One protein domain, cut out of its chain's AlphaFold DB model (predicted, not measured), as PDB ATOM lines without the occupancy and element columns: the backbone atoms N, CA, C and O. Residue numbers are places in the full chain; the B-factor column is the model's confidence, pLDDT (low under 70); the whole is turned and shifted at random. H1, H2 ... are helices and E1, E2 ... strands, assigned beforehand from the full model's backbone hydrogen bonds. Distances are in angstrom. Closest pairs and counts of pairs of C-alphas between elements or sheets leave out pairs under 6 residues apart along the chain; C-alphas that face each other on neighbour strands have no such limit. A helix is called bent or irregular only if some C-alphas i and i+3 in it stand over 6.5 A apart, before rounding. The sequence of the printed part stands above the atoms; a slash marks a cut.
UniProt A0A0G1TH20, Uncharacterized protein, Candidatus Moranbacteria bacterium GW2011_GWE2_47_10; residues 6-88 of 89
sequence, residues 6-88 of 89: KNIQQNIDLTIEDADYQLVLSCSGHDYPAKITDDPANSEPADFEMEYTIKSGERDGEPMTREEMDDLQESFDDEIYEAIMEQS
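This is residues 6 to 88 of the 89 residues of an uncharacterized protein of Candidatus Moranbacteria bacterium GW2011_GWE2_47_10 (UniProt A0A0G1TH20). A strongly twisted sheet of three bent strands has two helices over one face, about perpendicular to each other; its other face is bare, and the loop of residues 31 to 50 extends from one end. The 83 printed residues include E1, E2, E3, H1, H2 in that order, mixed in class; the sheet, E1 E2 E3, is an antiparallel meander, each strand beside the one before. The whole is only just compact, close to loose, with radius of gyration of the C-alphas 13.9 A and spans of 46 by 21 by 19 A.

Inner strand E2, residues 19 to 30, forms hairpins with E1, residues 6 to 16 (N 12 and O 23, 2.9 A), and E3, residues 51 to 59 (N 24 and O 56, 2.8 A). H1, residues 66 to 75, is on the sheet at a height of 7.9 A; its closest C-alphas to E3 are Met 69 and Ile 54, 6.5 A. H2, residues 77 to 87, is on the same face; its closest C-alphas to E1 are Ile 84 and Ile 12, 6.8 A. H1 and H2 are close but not clearly touching, C-alphas Gln 73 and Ile 80 at 7.6 A. In both helices every O i to N i+4 pair is within hydrogen-bond range.

E1 measures 27.8 A from C-alpha 6 at (282.674, 168.560, 341.810), E2 31.9 A, E3 22.2 A, H1 14.1 A, and H2 15.5 A to C-alpha 87 at (291.359, 166.683, 355.651).

The C-alphas farthest apart are Ala 41 and Gly 61, 46.0 A. The printed part has no cut; the link E2 to E3 is long. Confidence is under 70 at residues 6 to 7, 29 to 50 and 88.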
ATOM      1  N   LYS A   6     282.453 169.911 341.300       58.00
ATOM      2  CA  LYS A   6     282.674 168.560 341.810       58.00
ATOM      3  C   LYS A   6     281.683 168.301 342.933       58.00
ATOM      4  O   LYS A   6     281.437 169.162 343.773       58.00
ATOM      5  N   ASN A   7     281.136 167.091 342.933       66.25
ATOM      6  CA  ASN A   7     280.476 166.508 344.091       66.25
ATOM      7  C   ASN A   7     281.405 165.387 344.554       66.25
ATOM      8  O   ASN A   7     281.628 164.439 343.797       66.25
ATOM      9  N   ILE A   8     281.989 165.526 345.740       76.56
ATOM     10  CA  ILE A   8     282.896 164.537 346.325       76.56
ATOM     11  C   ILE A   8     282.231 164.006 347.582       76.56
ATOM     12  O   ILE A   8     281.672 164.763 348.374       76.56
ATOM     13  N   GLN A   9     282.286 162.687 347.734       83.25
ATOM     14  CA  GLN A   9     281.990 162.051 348.999       83.25
ATOM     15  C   GLN A   9     283.283 162.004 349.811       83.25
ATOM     16  O   GLN A   9     284.285 161.469 349.330       83.25
ATOM     17  N   GLN A  10     283.253 162.566 351.010       84.50
ATOM     18  CA  GLN A  10     284.377 162.602 351.936       84.50
ATOM     19  C   GLN A  10     283.952 161.906 353.222       84.50
ATOM     20  O   GLN A  10     282.825 162.084 353.674       84.50
ATOM     21  N   ASN A  11     284.835 161.091 353.783       89.88
ATOM     22  CA  ASN A  11     284.646 160.572 355.129       89.88
ATOM     23  C   ASN A  11     285.496 161.459 356.033       89.88
ATOM     24  O   ASN A  11     286.665 161.662 355.702       89.88
ATOM     25  N   ILE A  12     284.913 161.990 357.103       89.19
ATOM     26  CA  ILE A  12     285.643 162.720 358.134       89.19
ATOM     27  C   ILE A  12     285.478 162.006 359.471       89.19
ATOM     28  O   ILE A  12     284.369 161.652 359.872       89.19
ATOM     29  N   ASP A  13     286.600 161.798 360.144       90.75
ATOM     30  CA  ASP A  13     286.650 161.444 361.558       90.75
ATOM     31  C   ASP A  13     286.869 162.735 362.363       90.75
ATOM     32  O   ASP A  13     287.782 163.501 362.039       90.75
ATOM     33  N   LEU A  14     286.042 162.998 363.378       91.94
ATOM     34  CA  LEU A  14     286.183 164.145 364.284       91.94
ATOM     35  C   LEU A  14     285.654 163.825 365.690       91.94
ATOM     36  O   LEU A  14     284.693 163.077 365.840       91.94
ATOM     37  N   THR A  15     286.260 164.423 366.717       91.94
ATOM     38  CA  THR A  15     285.842 164.263 368.120       91.94
ATOM     39  C   THR A  15     285.238 165.577 368.614       91.94
ATOM     40  O   THR A  15     285.929 166.595 368.649       91.94
ATOM     41  N   ILE A  16     283.964 165.560 369.010       89.12
ATOM     42  CA  ILE A  16     283.216 166.724 369.522       89.12
ATOM     43  C   ILE A  16     282.661 166.361 370.904       89.12
ATOM     44  O   ILE A  16     282.043 165.312 371.062       89.12
ATOM     45  N   GLU A  17     282.873 167.220 371.907       89.69
ATOM     46  CA  GLU A  17     282.381 167.032 373.289       89.69
ATOM     47  C   GLU A  17     282.667 165.631 373.888       89.69
ATOM     48  O   GLU A  17     281.794 164.999 374.481       89.69
ATOM     49  N   ASP A  18     283.904 165.141 373.726       89.50
ATOM     50  CA  ASP A  18     284.363 163.802 374.152       89.50
ATOM     51  C   ASP A  18     283.617 162.606 373.500       89.50
ATOM     52  O   ASP A  18     283.775 161.471 373.957       89.50
ATOM     53  N   ALA A  19     282.845 162.831 372.429       89.88
ATOM     54  CA  ALA A  19     282.244 161.791 371.590       89.88
ATOM     55  C   ALA A  19     282.929 161.722 370.215       89.88
ATOM     56  O   ALA A  19     283.232 162.754 369.605       89.88
ATOM     57  N   ASP A  20     283.161 160.505 369.719       93.69
ATOM     58  CA  ASP A  20     283.826 160.266 368.434       93.69
ATOM     59  C   ASP A  20     282.794 160.117 367.309       93.69
ATOM     60  O   ASP A  20     281.901 159.271 367.377       93.69
ATOM     61  N   TYR A  21     282.935 160.908 366.244       92.62
ATOM     62  CA  TYR A  21     282.040 160.916 365.088       92.62
ATOM     63  C   TYR A  21     282.770 160.467 363.821       92.62
ATOM     64  O   TYR A  21     283.832 160.988 363.478       92.62
ATOM     65  N   GLN A  22     282.155 159.543 363.083       94.25
ATOM     66  CA  GLN A  22     282.580 159.138 361.742       94.25
ATOM     67  C   GLN A  22     281.492 159.535 360.746       94.25
ATOM     68  O   GLN A  22     280.452 158.878 360.649       94.25
ATOM     69  N   LEU A  23     281.696 160.635 360.021       92.31
ATOM     70  CA  LEU A  23     280.692 161.213 359.127       92.31
ATOM     71  C   LEU A  23     281.050 160.980 357.662       92.31
ATOM     72  O   LEU A  23     282.169 161.227 357.219       92.31
ATOM     73  N   VAL A  24     280.058 160.577 356.876       92.44
ATOM     74  CA  VAL A  24     280.140 160.496 355.417       92.44
ATOM     75  C   VAL A  24     279.419 161.701 354.840       92.44
ATOM     76  O   VAL A  24     278.187 161.773 354.843       92.44
ATOM     77  N   LEU A  25     280.186 162.650 354.325       88.81
ATOM     78  CA  LEU A  25     279.704 163.909 353.783       88.81
ATOM     79  C   LEU A  25     279.644 163.880 352.260       88.81
ATOM     80  O   LEU A  25     280.428 163.210 351.591       88.81
ATOM     81  N   SER A  26     278.718 164.654 351.704       86.75
ATOM     82  CA  SER A  26     278.677 165.000 350.283       86.75
ATOM     83  C   SER A  26     278.957 166.488 350.135       86.75
ATOM     84  O   SER A  26     278.044 167.287 350.335       86.75
ATOM     85  N   CYS A  27     280.179 166.847 349.754       81.12
ATOM     86  CA  CYS A  27     280.603 168.232 349.555       81.12
ATOM     87  C   CYS A  27     280.408 168.637 348.083       81.12
ATOM     88  O   CYS A  27     280.784 167.891 347.167       81.12
ATOM     89  N   SER A  28     279.858 169.829 347.838       72.12
ATOM     90  CA  SER A  28     279.577 170.379 346.502       72.12
ATOM     91  C   SER A  28     280.100 171.809 346.329       72.12
ATOM     92  O   SER A  28     279.882 172.670 347.177       72.12
ATOM     93  N   GLY A  29     280.800 172.069 345.219       63.62
ATOM     94  CA  GLY A  29     281.368 173.390 344.930       63.62
ATOM     95  C   GLY A  29     282.431 173.411 343.827       63.62
ATOM     96  O   GLY A  29     282.750 172.393 343.199       63.62
ATOM     97  N   HIS A  30     282.979 174.603 343.577       51.09
ATOM     98  CA  HIS A  30     283.957 174.865 342.518       51.09
ATOM     99  C   HIS A  30     285.413 174.716 342.963       51.09
ATOM    100  O   HIS A  30     286.110 175.692 343.231       51.09
ATOM    101  N   ASP A  31     285.870 173.466 342.974       51.56
ATOM    102  CA  ASP A  31     287.255 173.095 343.253       51.56
ATOM    103  C   ASP A  31     287.864 173.580 344.604       51.56
ATOM    104  O   ASP A  31     289.087 173.556 344.706       51.56
ATOM    105  N   TYR A  32     287.179 174.021 345.674       55.00
ATOM    106  CA  TYR A  32     285.752 174.084 346.071       55.00
ATOM    107  C   TYR A  32     285.398 175.505 346.529       55.00
ATOM    108  O   TYR A  32     286.191 176.057 347.292       55.00
ATOM    109  N   PRO A  33     284.310 176.143 346.017       48.25
ATOM    110  CA  PRO A  33     283.159 176.522 346.883       48.25
ATOM    111  C   PRO A  33     281.786 176.898 346.193       48.25
ATOM    112  O   PRO A  33     281.746 177.238 345.010       48.25
ATOM    113  N   ALA A  34     280.694 176.849 346.977       46.88
ATOM    114  CA  ALA A  34     279.493 177.726 347.080       46.88
ATOM    115  C   ALA A  34     278.299 177.950 346.128       46.88
ATOM    116  O   ALA A  34     278.398 178.040 344.902       46.88
ATOM    117  N   LYS A  35     277.166 178.240 346.813       46.84
ATOM    118  CA  LYS A  35     276.044 179.077 346.353       46.84
ATOM    119  C   LYS A  35     276.535 180.463 345.935       46.84
ATOM    120  O   LYS A  35     277.302 181.107 346.637       46.84
ATOM    121  N   ILE A  36     275.981 180.962 344.834       49.62
ATOM    122  CA  ILE A  36     276.116 182.360 344.425       49.62
ATOM    123  C   ILE A  36     275.056 183.180 345.168       49.62
ATOM    124  O   ILE A  36     273.862 182.987 344.931       49.62
ATOM    125  N   THR A  37     275.473 184.114 346.019       52.41
ATOM    126  CA  THR A  37     274.595 185.127 346.624       52.41
ATOM    127  C   THR A  37     274.308 186.253 345.618       52.41
ATOM    128  O   THR A  37     274.966 187.286 345.586       52.41
ATOM    129  N   ASP A  38     273.314 186.010 344.757       47.44
ATOM    130  CA  ASP A  38     272.655 186.916 343.790       47.44
ATOM    131  C   ASP A  38     273.491 187.682 342.725       47.44
ATOM    132  O   ASP A  38     272.937 187.956 341.658       47.44
ATOM    133  N   ASP A  39     274.784 187.994 342.904       53.69
ATOM    134  CA  ASP A  39     275.582 188.729 341.893       53.69
ATOM    135  C   ASP A  39     277.033 188.216 341.699       53.69
ATOM    136  O   ASP A  39     277.988 188.777 342.248       53.69
ATOM    137  N   PRO A  40     277.248 187.216 340.819       51.75
ATOM    138  CA  PRO A  40     278.563 186.614 340.584       51.75
ATOM    139  C   PRO A  40     279.559 187.529 339.849       51.75
ATOM    140  O   PRO A  40     280.688 187.106 339.590       51.75
ATOM    141  N   ALA A  41     279.165 188.747 339.456       57.78
ATOM    142  CA  ALA A  41     280.078 189.739 338.889       57.78
ATOM    143  C   ALA A  41     280.720 190.638 339.960       57.78
ATOM    144  O   ALA A  41     281.736 191.273 339.669       57.78
ATOM    145  N   ASN A  42     280.145 190.684 341.168       57.53
ATOM    146  CA  ASN A  42     280.600 191.517 342.282       57.53
ATOM    147  C   ASN A  42     281.048 190.717 343.521       57.53
ATOM    148  O   ASN A  42     281.656 191.315 344.403       57.53
ATOM    149  N   SER A  43     280.803 189.401 343.574       52.78
ATOM    150  CA  SER A  43     281.232 188.531 344.680       52.78
ATOM    151  C   SER A  43     282.755 188.530 344.904       52.78
ATOM    152  O   SER A  43     283.535 188.220 343.993       52.78
ATOM    153  N   GLU A  44     283.188 188.814 346.131       51.28
ATOM    154  CA  GLU A  44     284.570 188.639 346.581       51.28
ATOM    155  C   GLU A  44     284.893 187.146 346.813       51.28
ATOM    156  O   GLU A  44     283.991 186.326 346.971       51.28
ATOM    157  N   PRO A  45     286.177 186.735 346.889       49.84
ATOM    158  CA  PRO A  45     286.545 185.355 347.231       49.84
ATOM    159  C   PRO A  45     286.038 184.864 348.599       49.84
ATOM    160  O   PRO A  45     286.090 183.664 348.846       49.84
ATOM    161  N   ALA A  46     285.581 185.775 349.465       48.00
ATOM    162  CA  ALA A  46     284.947 185.472 350.744       48.00
ATOM    163  C   ALA A  46     283.445 185.142 350.623       48.00
ATOM    164  O   ALA A  46     282.911 184.483 351.507       48.00
ATOM    165  N   ASP A  47     282.780 185.516 349.525       48.97
ATOM    166  CA  ASP A  47     281.341 185.279 349.299       48.97
ATOM    167  C   ASP A  47     281.044 183.849 348.813       48.97
ATOM    168  O   ASP A  47     280.046 183.598 348.135       48.97
ATOM    169  N   PHE A  48     281.937 182.901 349.106       51.69
ATOM    170  CA  PHE A  48     281.801 181.523 348.674       51.69
ATOM    171  C   PHE A  48     281.813 180.524 349.861       51.69
ATOM    172  O   PHE A  48     282.830 179.906 350.167       51.69
ATOM    173  N   GLU A  49     280.634 180.276 350.439       57.97
ATOM    174  CA  GLU A  49     280.303 179.213 351.414       57.97
ATOM    175  C   GLU A  49     280.290 177.782 350.809       57.97
ATOM    176  O   GLU A  49     279.406 177.460 350.020       57.97
ATOM    177  N   MET A  50     281.201 176.866 351.158       69.81
ATOM    178  CA  MET A  50     281.092 175.454 350.719       69.81
ATOM    179  C   MET A  50     279.773 174.802 351.186       69.81
ATOM    180  O   MET A  50     279.510 174.736 352.379       69.81
ATOM    181  N   GLU A  51     278.992 174.217 350.268       76.00
ATOM    182  CA  GLU A  51     277.839 173.392 350.653       76.00
ATOM    183  C   GLU A  51     278.268 171.945 350.913       76.00
ATOM    184  O   GLU A  51     278.878 171.303 350.050       76.00
ATOM    185  N   TYR A  52     277.879 171.397 352.063       82.25
ATOM    186  CA  TYR A  52     278.010 169.976 352.367       82.25
ATOM    187  C   TYR A  52     276.720 169.415 352.989       82.25
ATOM    188  O   TYR A  52     275.800 170.137 353.378       82.25
ATOM    189  N   THR A  53     276.597 168.090 353.027       86.88
ATOM    190  CA  THR A  53     275.465 167.418 353.683       86.88
ATOM    191  C   THR A  53     275.905 166.074 354.230       86.88
ATOM    192  O   THR A  53     276.435 165.258 353.465       86.88
ATOM    193  N   ILE A  54     275.602 165.799 355.500       90.19
ATOM    194  CA  ILE A  54     275.814 164.470 356.086       90.19
ATOM    195  C   ILE A  54     274.895 163.449 355.389       90.19
ATOM    196  O   ILE A  54     273.689 163.672 355.232       90.19
ATOM    197  N   LYS A  55     275.464 162.339 354.906       91.88
ATOM    198  CA  LYS A  55     274.749 161.220 354.258       91.88
ATOM    199  C   LYS A  55     274.567 160.029 355.190       91.88
ATOM    200  O   LYS A  55     273.520 159.388 355.139       91.88
ATOM    201  N   SER A  56     275.558 159.771 356.031       93.81
ATOM    202  CA  SER A  56     275.499 158.843 357.160       93.81
ATOM    203  C   SER A  56     276.503 159.295 358.214       93.81
ATOM    204  O   SER A  56     277.524 159.883 357.859       93.81
ATOM    205  N   GLY A  57     276.228 159.003 359.478       93.31
ATOM    206  CA  GLY A  57     277.130 159.255 360.592       93.31
ATOM    207  C   GLY A  57     277.080 158.095 361.573       93.31
ATOM    208  O   GLY A  57     276.025 157.482 361.751       93.31
ATOM    209  N   GLU A  58     278.210 157.793 362.194       95.44
ATOM    210  CA  GLU A  58     278.290 156.955 363.387       95.44
ATOM    211  C   GLU A  58     278.822 157.816 364.534       95.44
ATOM    212  O   GLU A  58     279.752 158.596 364.334       95.44
ATOM    213  N   ARG A  59     278.222 157.682 365.717       94.12
ATOM    214  CA  ARG A  59     278.650 158.316 366.964       94.12
ATOM    215  C   ARG A  59     279.040 157.217 367.938       94.12
ATOM    216  O   ARG A  59     278.225 156.343 368.219       94.12
ATOM    217  N   ASP A  60     280.267 157.247 368.446       92.56
ATOM    218  CA  ASP A  60     280.804 156.266 369.398       92.56
ATOM    219  C   ASP A  60     280.671 154.796 368.906       92.56
ATOM    220  O   ASP A  60     280.658 153.844 369.691       92.56
ATOM    221  N   GLY A  61     280.576 154.603 367.580       90.69
ATOM    222  CA  GLY A  61     280.338 153.316 366.909       90.69
ATOM    223  C   GLY A  61     278.867 152.886 366.771       90.69
ATOM    224  O   GLY A  61     278.608 151.768 366.320       90.69
ATOM    225  N   GLU A  62     277.897 153.730 367.142       92.81
ATOM    226  CA  GLU A  62     276.466 153.515 366.885       92.81
ATOM    227  C   GLU A  62     275.959 154.405 365.727       92.81
ATOM    228  O   GLU A  62     276.328 155.578 365.634       92.81
ATOM    229  N   PRO A  63     275.113 153.888 364.814       95.50
ATOM    230  CA  PRO A  63     274.648 154.643 363.651       95.50
ATOM    231  C   PRO A  63     273.642 155.733 364.038       95.50
ATOM    232  O   PRO A  63     272.609 155.451 364.648       95.50
ATOM    233  N   MET A  64     273.908 156.962 363.600       94.88
ATOM    234  CA  MET A  64     273.058 158.127 363.845       94.88
ATOM    235  C   MET A  64     271.787 158.101 362.986       94.88
ATOM    236  O   MET A  64     271.793 157.712 361.810       94.88
ATOM    237  N   THR A  65     270.682 158.577 363.553       94.88
ATOM    238  CA  THR A  65     269.445 158.856 362.817       94.88
ATOM    239  C   THR A  65     269.573 160.111 361.949       94.88
ATOM    240  O   THR A  65     270.539 160.868 362.033       94.88
ATOM    241  N   ARG A  66     268.581 160.355 361.079       91.50
ATOM    242  CA  ARG A  66     268.581 161.567 360.247       91.50
ATOM    243  C   ARG A  66     268.458 162.847 361.077       91.50
ATOM    244  O   ARG A  66     269.143 163.805 360.756       91.50
ATOM    245  N   GLU A  67     267.629 162.816 362.115       93.31
ATOM    246  CA  GLU A  67     267.397 163.934 363.035       93.31
ATOM    247  C   GLU A  67     268.695 164.298 363.767       93.31
ATOM    248  O   GLU A  67     269.151 165.425 363.651       93.31
ATOM    249  N   GLU A  68     269.395 163.317 364.348       93.25
ATOM    250  CA  GLU A  68     270.693 163.545 365.008       93.25
ATOM    251  C   GLU A  68     271.782 164.068 364.057       93.25
ATOM    252  O   GLU A  68     272.650 164.825 364.480       93.25
ATOM    253  N   MET A  69     271.770 163.673 362.778       93.56
ATOM    254  CA  MET A  69     272.697 164.223 361.779       93.56
ATOM    255  C   MET A  69     272.344 165.662 361.379       93.56
ATOM    256  O   MET A  69     273.247 166.464 361.169       93.56
ATOM    257  N   ASP A  70     271.056 165.985 361.247       91.75
ATOM    258  CA  ASP A  70     270.611 167.349 360.947       91.75
ATOM    259  C   ASP A  70     270.896 168.284 362.145       91.75
ATOM    260  O   ASP A  70     271.467 169.356 361.948       91.75
ATOM    261  N   ASP A  71     270.639 167.832 363.379       93.12
ATOM    262  CA  ASP A  71     270.975 168.542 364.625       93.12
ATOM    263  C   ASP A  71     272.492 168.760 364.786       93.12
ATOM    264  O   ASP A  71     272.921 169.847 365.182       93.12
ATOM    265  N   LEU A  72     273.319 167.750 364.472       91.81
ATOM    266  CA  LEU A  72     274.784 167.871 364.501       91.81
ATOM    267  C   LEU A  72     275.273 168.893 363.466       91.81
ATOM    268  O   LEU A  72     276.131 169.712 363.784       91.81
ATOM    269  N   GLN A  73     274.712 168.863 362.251       89.75
ATOM    270  CA  GLN A  73     275.068 169.800 361.185       89.75
ATOM    271  C   GLN A  73     274.650 171.247 361.513       89.75
ATOM    272  O   GLN A  73     275.354 172.165 361.116       89.75
ATOM    273  N   GLU A  74     273.551 171.477 362.244       89.50
ATOM    274  CA  GLU A  74     273.172 172.827 362.707       89.50
ATOM    275  C   GLU A  74     273.989 173.287 363.929       89.50
ATOM    276  O   GLU A  74     274.304 174.471 364.049       89.50
ATOM    277  N   SER A  75     274.344 172.372 364.837       92.50
ATOM    278  CA  SER A  75     274.995 172.713 366.114       92.50
ATOM    279  C   SER A  75     276.515 172.884 366.024       92.50
ATOM    280  O   SER A  75     277.075 173.610 366.842       92.50
ATOM    281  N   PHE A  76     277.165 172.214 365.065       90.88
ATOM    282  CA  PHE A  76     278.627 172.135 364.923       90.88
ATOM    283  C   PHE A  76     279.077 172.355 363.464       90.88
ATOM    284  O   PHE A  76     279.983 171.682 362.965       90.88
ATOM    285  N   ASP A  77     278.393 173.259 362.749       87.75
ATOM    286  CA  ASP A  77     278.674 173.569 361.338       87.75
ATOM    287  C   ASP A  77     280.128 174.028 361.133       87.75
ATOM    288  O   ASP A  77     280.811 173.545 360.228       87.75
ATOM    289  N   ASP A  78     280.618 174.896 362.025       86.31
ATOM    290  CA  ASP A  78     281.980 175.439 362.000       86.31
ATOM    291  C   ASP A  78     283.032 174.329 362.204       86.31
ATOM    292  O   ASP A  78     283.967 174.213 361.409       86.31
ATOM    293  N   GLU A  79     282.878 173.459 363.211       89.94
ATOM    294  CA  GLU A  79     283.816 172.357 363.474       89.94
ATOM    295  C   GLU A  79     283.839 171.322 362.340       89.94
ATOM    296  O   GLU A  79     284.905 170.819 361.968       89.94
ATOM    297  N   ILE A  80     282.677 171.009 361.757       87.81
ATOM    298  CA  ILE A  80     282.589 170.114 360.597       87.81
ATOM    299  C   ILE A  80     283.246 170.767 359.373       87.81
ATOM    300  O   ILE A  80     283.988 170.098 358.647       87.81
ATOM    301  N   TYR A  81     283.030 172.065 359.152       84.00
ATOM    302  CA  TYR A  81     283.665 172.823 358.073       84.00
ATOM    303  C   TYR A  81     285.194 172.838 358.212       84.00
ATOM    304  O   TYR A  81     285.901 172.543 357.241       84.00
ATOM    305  N   GLU A  82     285.721 173.128 359.405       84.12
ATOM    306  CA  GLU A  82     287.163 173.087 359.682       84.12
ATOM    307  C   GLU A  82     287.736 171.682 359.435       84.12
ATOM    308  O   GLU A  82     288.725 171.549 358.710       84.12
ATOM    309  N   ALA A  83     287.069 170.621 359.908       86.00
ATOM    310  CA  ALA A  83     287.494 169.237 359.682       86.00
ATOM    311  C   ALA A  83     287.537 168.850 358.188       86.00
ATOM    312  O   ALA A  83     288.483 168.189 357.746       86.00
ATOM    313  N   ILE A  84     286.560 169.289 357.382       82.19
ATOM    314  CA  ILE A  84     286.581 169.103 355.918       82.19
ATOM    315  C   ILE A  84     287.800 169.803 355.306       82.19
ATOM    316  O   ILE A  84     288.471 169.231 354.444       82.19
ATOM    317  N   MET A  85     288.091 171.035 355.729       78.12
ATOM    318  CA  MET A  85     289.186 171.839 355.183       78.12
ATOM    319  C   MET A  85     290.566 171.277 355.552       78.12
ATOM    320  O   MET A  85     291.442 171.222 354.683       78.12
ATOM    321  N   GLU A  86     290.756 170.805 356.787       79.50
ATOM    322  CA  GLU A  86     292.000 170.155 357.222       79.50
ATOM    323  C   GLU A  86     292.255 168.834 356.482       79.50
ATOM    324  O   GLU A  86     293.369 168.593 356.016       79.50
ATOM    325  N   GLN A  87     291.227 167.994 356.310       70.12
ATOM    326  CA  GLN A  87     291.359 166.683 355.651       70.12
ATOM    327  C   GLN A  87     291.395 166.751 354.112       70.12
ATOM    328  O   GLN A  87     291.580 165.725 353.454       70.12
ATOM    329  N   SER A  88     291.219 167.938 353.522       60.25
ATOM    330  CA  SER A  88     291.254 168.159 352.066       60.25
ATOM    331  C   SER A  88     292.609 168.662 351.536       60.25
ATOM    332  O   SER A  88     292.717 168.946 350.338       60.25
TER     333      SER A  88